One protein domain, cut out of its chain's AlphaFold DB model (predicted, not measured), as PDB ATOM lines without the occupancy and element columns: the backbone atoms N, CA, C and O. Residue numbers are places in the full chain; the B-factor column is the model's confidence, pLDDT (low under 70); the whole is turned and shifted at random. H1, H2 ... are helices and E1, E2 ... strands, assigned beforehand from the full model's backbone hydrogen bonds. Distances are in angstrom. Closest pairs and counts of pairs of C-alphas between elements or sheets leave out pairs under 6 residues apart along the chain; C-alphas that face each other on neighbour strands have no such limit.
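What this domain is: This is residues 142 to 199 of the 219 residues of the protein "Hypothetical protein" of Haptolina ericina (UniProt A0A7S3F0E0). A small, strongly twisted sheet of three short strands has one helix, H1, over one face, running along the edge strand E1; the other face is bare of named helices. A long loop, residues 147 to 160, joins E1 to H1, and E2 and E3 form a hairpin. The printed part has 58 residues, with E1, H1, E2 and E3 in that order along the chain; the sheet's order is E1, E2, E3, mixed. The class is mixed, helices and strands, with 28 residues, under half, in named elements. The whole is only just compact, close to loose, with a radius of gyration of the C-alphas of 12.2 A, and flat, spanning 32 by 30 by 14 A.

How they stand to each other: The inner strand E2, residues 184 to 187, is parallel to E1, residues 142 to 146, at 56 degrees; N 185 and O 144 are 2.8 A apart, within hydrogen-bond range. E2 is antiparallel to the other edge strand, E3, residues 196 to 199, at 140 degrees, with N 186 and O 197 2.8 A apart. H1, residues 161 to 175, is on the sheet at a height of 9.1 A, over E1, and runs along the strands, at 3 degrees to E1 on the local plane. The two layers are H1 and the sheet. The closest C-alphas of E1 and H1, Phe 146 and Glu 161, are 5.3 A apart; those of H1 and E2, His 168 and Leu 184, 6.7 A. E1, H1 and E2 form a strand-helix-strand unit, two parallel neighbour strands with a helix between, with a right-handed crossover. In H1 every O i to N i+4 pair is within hydrogen-bond range.

Where its parts are: E1 begins at C-alpha 142 (9.076, 43.473, 40.310) and is 13.7 A long. H1 is 21.0 A long and ends at C-alpha 175 (14.637, 54.707, 34.986). E2 is 9.6 A long; E3, 9.4 A, ends at C-alpha 199 (22.029, 40.016, 45.657).

The domain as a whole: The C-alphas farthest apart, Ile 154 and Arg 176, are 33.5 A apart. The printed part has no cut. The link E1 to H1 is long; the other two are short. Mean pLDDT of the printed part is 86.4; residues 153 to 158 are under 70.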
ATOM      1  N   ALA A 142       8.854  43.639  38.876       97.62
ATOM      2  CA  ALA A 142       9.076  43.473  40.310       97.62
ATOM      3  C   ALA A 142      10.548  43.190  40.650       97.62
ATOM      4  O   ALA A 142      11.023  43.618  41.693       97.62
ATOM      5  N   ALA A 143      11.273  42.453  39.798       97.75
ATOM      6  CA  ALA A 143      12.689  42.126  39.995       97.75
ATOM      7  C   ALA A 143      13.349  41.662  38.687       97.75
ATOM      8  O   ALA A 143      12.669  41.257  37.741       97.75
ATOM      9  N   VAL A 144      14.681  41.635  38.657       96.38
ATOM     10  CA  VAL A 144      15.471  40.896  37.656       96.38
ATOM     11  C   VAL A 144      16.019  39.641  38.321       96.38
ATOM     12  O   VAL A 144      16.509  39.721  39.443       96.38
ATOM     13  N   PHE A 145      15.972  38.486  37.657       95.75
ATOM     14  CA  PHE A 145      16.490  37.240  38.225       95.75
ATOM     15  C   PHE A 145      17.526  36.552  37.337       95.75
ATOM     16  O   PHE A 145      17.499  36.674  36.113       95.75
ATOM     17  N   PHE A 146      18.394  35.760  37.964       93.75
ATOM     18  CA  PHE A 146      19.231  34.756  37.304       93.75
ATOM     19  C   PHE A 146      19.207  33.434  38.074       93.75
ATOM     20  O   PHE A 146      18.863  33.394  39.255       93.75
ATOM     21  N   LEU A 147      19.591  32.355  37.396       91.88
ATOM     22  CA  LEU A 147      19.645  31.006  37.956       91.88
ATOM     23  C   LEU A 147      21.099  30.631  38.300       91.88
ATOM     24  O   LEU A 147      22.007  31.008  37.553       91.88
ATOM     25  N   PRO A 148      21.351  29.866  39.380       84.75
ATOM     26  CA  PRO A 148      22.685  29.412  39.774       84.75
ATOM     27  C   PRO A 148      23.147  28.205  38.933       84.75
ATOM     28  O   PRO A 148      23.545  27.171  39.467       84.75
ATOM     29  N   THR A 149      23.034  28.291  37.609       77.31
ATOM     30  CA  THR A 149      23.295  27.182  36.677       77.31
ATOM     31  C   THR A 149      24.327  27.556  35.628       77.31
ATOM     32  O   THR A 149      24.677  28.722  35.433       77.31
ATOM     33  N   LYS A 150      24.852  26.535  34.941       70.75
ATOM     34  CA  LYS A 150      25.744  26.752  33.806       70.75
ATOM     35  C   LYS A 150      24.967  27.377  32.651       70.75
ATOM     36  O   LYS A 150      23.845  26.982  32.343       70.75
ATOM     37  N   CYS A 151      25.594  28.350  32.003       71.94
ATOM     38  CA  CYS A 151      24.995  29.091  30.909       71.94
ATOM     39  C   CYS A 151      25.081  28.314  29.589       71.94
ATOM     40  O   CYS A 151      25.942  28.572  28.752       71.94
ATOM     41  N   GLU A 152      24.218  27.313  29.447       71.19
ATOM     42  CA  GLU A 152      24.302  26.316  28.372       71.19
ATOM     43  C   GLU A 152      23.105  26.368  27.403       71.19
ATOM     44  O   GLU A 152      22.890  25.427  26.644       71.19
ATOM     45  N   ASP A 153      22.306  27.447  27.403       67.62
ATOM     46  CA  ASP A 153      21.191  27.577  26.452       67.62
ATOM     47  C   ASP A 153      21.708  27.841  25.028       67.62
ATOM     48  O   ASP A 153      22.116  28.951  24.676       67.62
ATOM     49  N   ILE A 154      21.709  26.790  24.208       60.72
ATOM     50  CA  ILE A 154      22.196  26.832  22.825       60.72
ATOM     51  C   ILE A 154      21.233  27.536  21.858       60.72
ATOM     52  O   ILE A 154      21.654  27.890  20.757       60.72
ATOM     53  N   TYR A 155      19.961  27.717  22.227       64.25
ATOM     54  CA  TYR A 155      18.932  28.258  21.332       64.25
ATOM     55  C   TYR A 155      18.724  29.753  21.551       64.25
ATOM     56  O   TYR A 155      18.685  30.518  20.589       64.25
ATOM     57  N   ASP A 156      18.634  30.170  22.814       64.81
ATOM     58  CA  ASP A 156      18.356  31.557  23.193       64.81
ATOM     59  C   ASP A 156      19.625  32.364  23.533       64.81
ATOM     60  O   ASP A 156      19.546  33.577  23.776       64.81
ATOM     61  N   GLY A 157      20.792  31.706  23.505       62.41
ATOM     62  CA  GLY A 157      22.101  32.273  23.823       62.41
ATOM     63  C   GLY A 157      22.337  32.437  25.330       62.41
ATOM     64  O   GLY A 157      21.417  32.278  26.138       62.41
ATOM     65  N   PRO A 158      23.572  32.773  25.746       64.88
ATOM     66  CA  PRO A 158      23.929  32.785  27.152       64.88
ATOM     67  C   PRO A 158      23.359  34.005  27.892       64.88
ATOM     68  O   PRO A 158      24.023  35.030  28.043       64.88
ATOM     69  N   LYS A 159      22.117  33.908  28.374       79.12
ATOM     70  CA  LYS A 159      21.490  34.929  29.231       79.12
ATOM     71  C   LYS A 159      21.614  34.537  30.706       79.12
ATOM     72  O   LYS A 159      20.603  34.342  31.352       79.12
ATOM     73  N   CYS A 160      22.814  34.351  31.250       82.88
ATOM     74  CA  CYS A 160      23.011  33.974  32.663       82.88
ATOM     75  C   CYS A 160      23.127  35.186  33.604       82.88
ATOM     76  O   CYS A 160      22.611  36.267  33.326       82.88
ATOM     77  N   GLU A 161      23.811  34.996  34.732       87.00
ATOM     78  CA  GLU A 161      24.094  36.008  35.742       87.00
ATOM     79  C   GLU A 161      24.689  37.297  35.161       87.00
ATOM     80  O   GLU A 161      24.143  38.370  35.411       87.00
ATOM     81  N   ASP A 162      25.740  37.218  34.338       81.62
ATOM     82  CA  ASP A 162      26.390  38.410  33.766       81.62
ATOM     83  C   ASP A 162      25.402  39.235  32.922       81.62
ATOM     84  O   ASP A 162      25.365  40.469  32.998       81.62
ATOM     85  N   TYR A 163      24.537  38.546  32.167       83.62
ATOM     86  CA  TYR A 163      23.465  39.172  31.396       83.62
ATOM     87  C   TYR A 163      22.422  39.820  32.313       83.62
ATOM     88  O   TYR A 163      22.055  40.974  32.094       83.62
ATOM     89  N   ALA A 164      21.973  39.117  33.357       89.69
ATOM     90  CA  ALA A 164      21.004  39.629  34.326       89.69
ATOM     91  C   ALA A 164      21.521  40.881  35.038       89.69
ATOM     92  O   ALA A 164      20.816  41.884  35.113       89.69
ATOM     93  N   ARG A 165      22.780  40.862  35.490       88.56
ATOM     94  CA  ARG A 165      23.466  42.008  36.104       88.56
ATOM     95  C   ARG A 165      23.533  43.193  35.144       88.56
ATOM     96  O   ARG A 165      23.179  44.317  35.503       88.56
ATOM     97  N   GLY A 166      23.933  42.948  33.894       81.81
ATOM     98  CA  GLY A 166      23.958  43.968  32.843       81.81
ATOM     99  C   GLY A 166      22.578  44.565  32.550       81.81
ATOM    100  O   GLY A 166      22.437  45.787  32.479       81.81
ATOM    101  N   ALA A 167      21.549  43.726  32.418       86.44
ATOM    102  CA  ALA A 167      20.167  44.155  32.213       86.44
ATOM    103  C   ALA A 167      19.650  44.968  33.405       86.44
ATOM    104  O   ALA A 167      19.116  46.059  33.216       86.44
ATOM    105  N   HIS A 168      19.895  44.493  34.624       90.56
ATOM    106  CA  HIS A 168      19.523  45.167  35.859       90.56
ATOM    107  C   HIS A 168      20.175  46.551  35.977       90.56
ATOM    108  O   HIS A 168      19.460  47.532  36.165       90.56
ATOM    109  N   ARG A 169      21.494  46.683  35.741       86.62
ATOM    110  CA  ARG A 169      22.165  48.005  35.725       86.62
ATOM    111  C   ARG A 169      21.518  48.943  34.710       86.62
ATOM    112  O   ARG A 169      21.284  50.110  35.003       86.62
ATOM    113  N   ASN A 170      21.222  48.429  33.518       82.81
ATOM    114  CA  ASN A 170      20.605  49.223  32.463       82.81
ATOM    115  C   ASN A 170      19.190  49.688  32.823       82.81
ATOM    116  O   ASN A 170      18.864  50.833  32.525       82.81
ATOM    117  N   ILE A 171      18.380  48.840  33.463       87.31
ATOM    118  CA  ILE A 171      17.043  49.201  33.959       87.31
ATOM    119  C   ILE A 171      17.166  50.305  35.012       87.31
ATOM    120  O   ILE A 171      16.557  51.362  34.848       87.31
ATOM    121  N   LEU A 172      18.005  50.102  36.034       87.06
ATOM    122  CA  LEU A 172      18.191  51.077  37.109       87.06
ATOM    123  C   LEU A 172      18.662  52.432  36.572       87.06
ATOM    124  O   LEU A 172      18.045  53.456  36.856       87.06
ATOM    125  N   ARG A 173      19.688  52.441  35.714       84.44
ATOM    126  CA  ARG A 173      20.210  53.663  35.085       84.44
ATOM    127  C   ARG A 173      19.164  54.359  34.215       84.44
ATOM    128  O   ARG A 173      19.017  55.576  34.285       84.44
ATOM    129  N   HIS A 174      18.441  53.606  33.384       83.25
ATOM    130  CA  HIS A 174      17.471  54.178  32.448       83.25
ATOM    131  C   HIS A 174      16.299  54.852  33.170       83.25
ATOM    132  O   HIS A 174      15.900  55.953  32.790       83.25
ATOM    133  N   PHE A 175      15.785  54.217  34.224       87.31
ATOM    134  CA  PHE A 175      14.637  54.707  34.986       87.31
ATOM    135  C   PHE A 175      15.014  55.502  36.244       87.31
ATOM    136  O   PHE A 175      14.122  55.971  36.943       87.31
ATOM    137  N   ARG A 176      16.316  55.701  36.503       86.06
ATOM    138  CA  ARG A 176      16.860  56.381  37.694       86.06
ATOM    139  C   ARG A 176      16.376  55.753  39.006       86.06
ATOM    140  O   ARG A 176      15.946  56.459  39.911       86.06
ATOM    141  N   LEU A 177      16.442  54.427  39.066       88.81
ATOM    142  CA  LEU A 177      16.021  53.617  40.207       88.81
ATOM    143  C   LEU A 177      17.220  53.140  41.029       88.81
ATOM    144  O   LEU A 177      18.365  53.128  40.572       88.81
ATOM    145  N   THR A 178      16.916  52.659  42.223       89.69
ATOM    146  CA  THR A 178      17.828  51.987  43.152       89.69
ATOM    147  C   THR A 178      17.598  50.473  43.177       89.69
ATOM    148  O   THR A 178      16.523  49.989  42.822       89.69
ATOM    149  N   GLU A 179      18.578  49.709  43.677       89.69
ATOM    150  CA  GLU A 179      18.439  48.251  43.865       89.69
ATOM    151  C   GLU A 179      17.315  47.864  44.847       89.69
ATOM    152  O   GLU A 179      16.876  46.718  44.868       89.69
ATOM    153  N   THR A 180      16.840  48.803  45.672       91.44
ATOM    154  CA  THR A 180      15.696  48.576  46.565       91.44
ATOM    155  C   THR A 180      14.347  48.691  45.862       91.44
ATOM    156  O   THR A 180      13.368  48.144  46.357       91.44
ATOM    157  N   GLU A 181      14.277  49.398  44.731       94.56
ATOM    158  CA  GLU A 181      13.034  49.580  43.970       94.56
ATOM    159  C   GLU A 181      12.802  48.442  42.976       94.56
ATOM    160  O   GLU A 181      11.679  47.970  42.836       94.56
ATOM    161  N   ILE A 182      13.864  47.981  42.314       95.81
ATOM    162  CA  ILE A 182      13.868  46.751  41.520       95.81
ATOM    163  C   ILE A 182      15.110  45.982  41.957       95.81
ATOM    164  O   ILE A 182      16.206  46.423  41.633       95.81
ATOM    165  N   PRO A 183      14.980  44.879  42.710       96.69
ATOM    166  CA  PRO A 183      16.123  44.080  43.120       96.69
ATOM    167  C   PRO A 183      16.604  43.137  42.013       96.69
ATOM    168  O   PRO A 183      15.828  42.635  41.192       96.69
ATOM    169  N   LEU A 184      17.897  42.813  42.068       95.75
ATOM    170  CA  LEU A 184      18.456  41.625  41.435       95.75
ATOM    171  C   LEU A 184      18.341  40.455  42.411       95.75
ATOM    172  O   LEU A 184      18.805  40.535  43.549       95.75
ATOM    173  N   VAL A 185      17.754  39.351  41.964       96.81
ATOM    174  CA  VAL A 185      17.591  38.151  42.784       96.81
ATOM    175  C   VAL A 185      18.256  36.941  42.137       96.81
ATOM    176  O   VAL A 185      18.119  36.675  40.944       96.81
ATOM    177  N   LYS A 186      18.962  36.162  42.949       95.69
ATOM    178  CA  LYS A 186      19.336  34.794  42.603       95.69
ATOM    179  C   LYS A 186      18.123  33.903  42.851       95.69
ATOM    180  O   LYS A 186      17.600  33.896  43.965       95.69
ATOM    181  N   PHE A 187      17.700  33.158  41.836       95.12
ATOM    182  CA  PHE A 187      16.576  32.232  41.914       95.12
ATOM    183  C   PHE A 187      17.070  30.785  42.039       95.12
ATOM    184  O   PHE A 187      17.505  30.170  41.066       95.12
ATOM    185  N   ASP A 188      16.999  30.241  43.251       93.69
ATOM    186  CA  ASP A 188      17.187  28.820  43.525       93.69
ATOM    187  C   ASP A 188      15.876  28.066  43.290       93.69
ATOM    188  O   ASP A 188      15.005  27.959  44.150       93.69
ATOM    189  N   TYR A 189      15.748  27.527  42.085       91.69
ATOM    190  CA  TYR A 189      14.567  26.802  41.645       91.69
ATOM    191  C   TYR A 189      14.451  25.391  42.258       91.69
ATOM    192  O   TYR A 189      13.512  24.673  41.921       91.69
ATOM    193  N   PHE A 190      15.346  24.973  43.160       92.69
ATOM    194  CA  PHE A 190      15.150  23.785  44.006       92.69
ATOM    195  C   PHE A 190      14.642  24.132  45.413       92.69
ATOM    196  O   PHE A 190      14.135  23.253  46.112       92.69
ATOM    197  N   ASN A 191      14.735  25.397  45.828       92.00
ATOM    198  CA  ASN A 191      14.271  25.859  47.131       92.00
ATOM    199  C   ASN A 191      12.839  26.404  47.036       92.00
ATOM    200  O   ASN A 191      12.612  27.554  46.672       92.00
ATOM    201  N   TRP A 192      11.861  25.571  47.385       88.25
ATOM    202  CA  TRP A 192      10.437  25.916  47.315       88.25
ATOM    203  C   TRP A 192       9.976  26.915  48.375       88.25
ATOM    204  O   TRP A 192       9.029  27.661  48.143       88.25
ATOM    205  N   GLU A 193      10.630  26.931  49.533       88.69
ATOM    206  CA  GLU A 193      10.239  27.790  50.652       88.69
ATOM    207  C   GLU A 193      10.745  29.220  50.452       88.69
ATOM    208  O   GLU A 193      10.042  30.190  50.729       88.69
ATOM    209  N   THR A 194      11.980  29.350  49.965       91.56
ATOM    210  CA  THR A 194      12.682  30.630  49.803       91.56
ATOM    211  C   THR A 194      13.447  30.669  48.476       91.56
ATOM    212  O   THR A 194      14.678  30.731  48.461       91.56
ATOM    213  N   PRO A 195      12.737  30.649  47.331       92.44
ATOM    214  CA  PRO A 195      13.370  30.529  46.018       92.44
ATOM    215  C   PRO A 195      14.246  31.728  45.651       92.44
ATOM    216  O   PRO A 195      15.180  31.592  44.866       92.44
ATOM    217  N   PHE A 196      13.971  32.912  46.197       94.94
ATOM    218  CA  PHE A 196      14.653  34.145  45.812       94.94
ATOM    219  C   PHE A 196      15.561  34.659  46.926       94.94
ATOM    220  O   PHE A 196      15.144  34.829  48.068       94.94
ATOM    221  N   THR A 197      16.808  34.966  46.572       96.06
ATOM    222  CA  THR A 197      17.759  35.675  47.435       96.06
ATOM    223  C   THR A 197      18.184  36.962  46.745       96.06
ATOM    224  O   THR A 197      18.753  36.903  45.655       96.06
ATOM    225  N   ALA A 198      17.931  38.116  47.363       94.94
ATOM    226  CA  ALA A 198      18.441  39.387  46.858       94.94
ATOM    227  C   ALA A 198      19.975  39.386  46.861       94.94
ATOM    228  O   ALA A 198      20.602  38.934  47.822       94.94
ATOM    229  N   VAL A 199      20.576  39.882  45.785       93.25
ATOM    230  CA  VAL A 199      22.029  40.016  45.657       93.25
ATOM    231  C   VAL A 199      22.373  41.406  45.126       93.25
ATOM    232  O   VAL A 199      21.629  41.937  44.300       93.25
TER     233      VAL A 199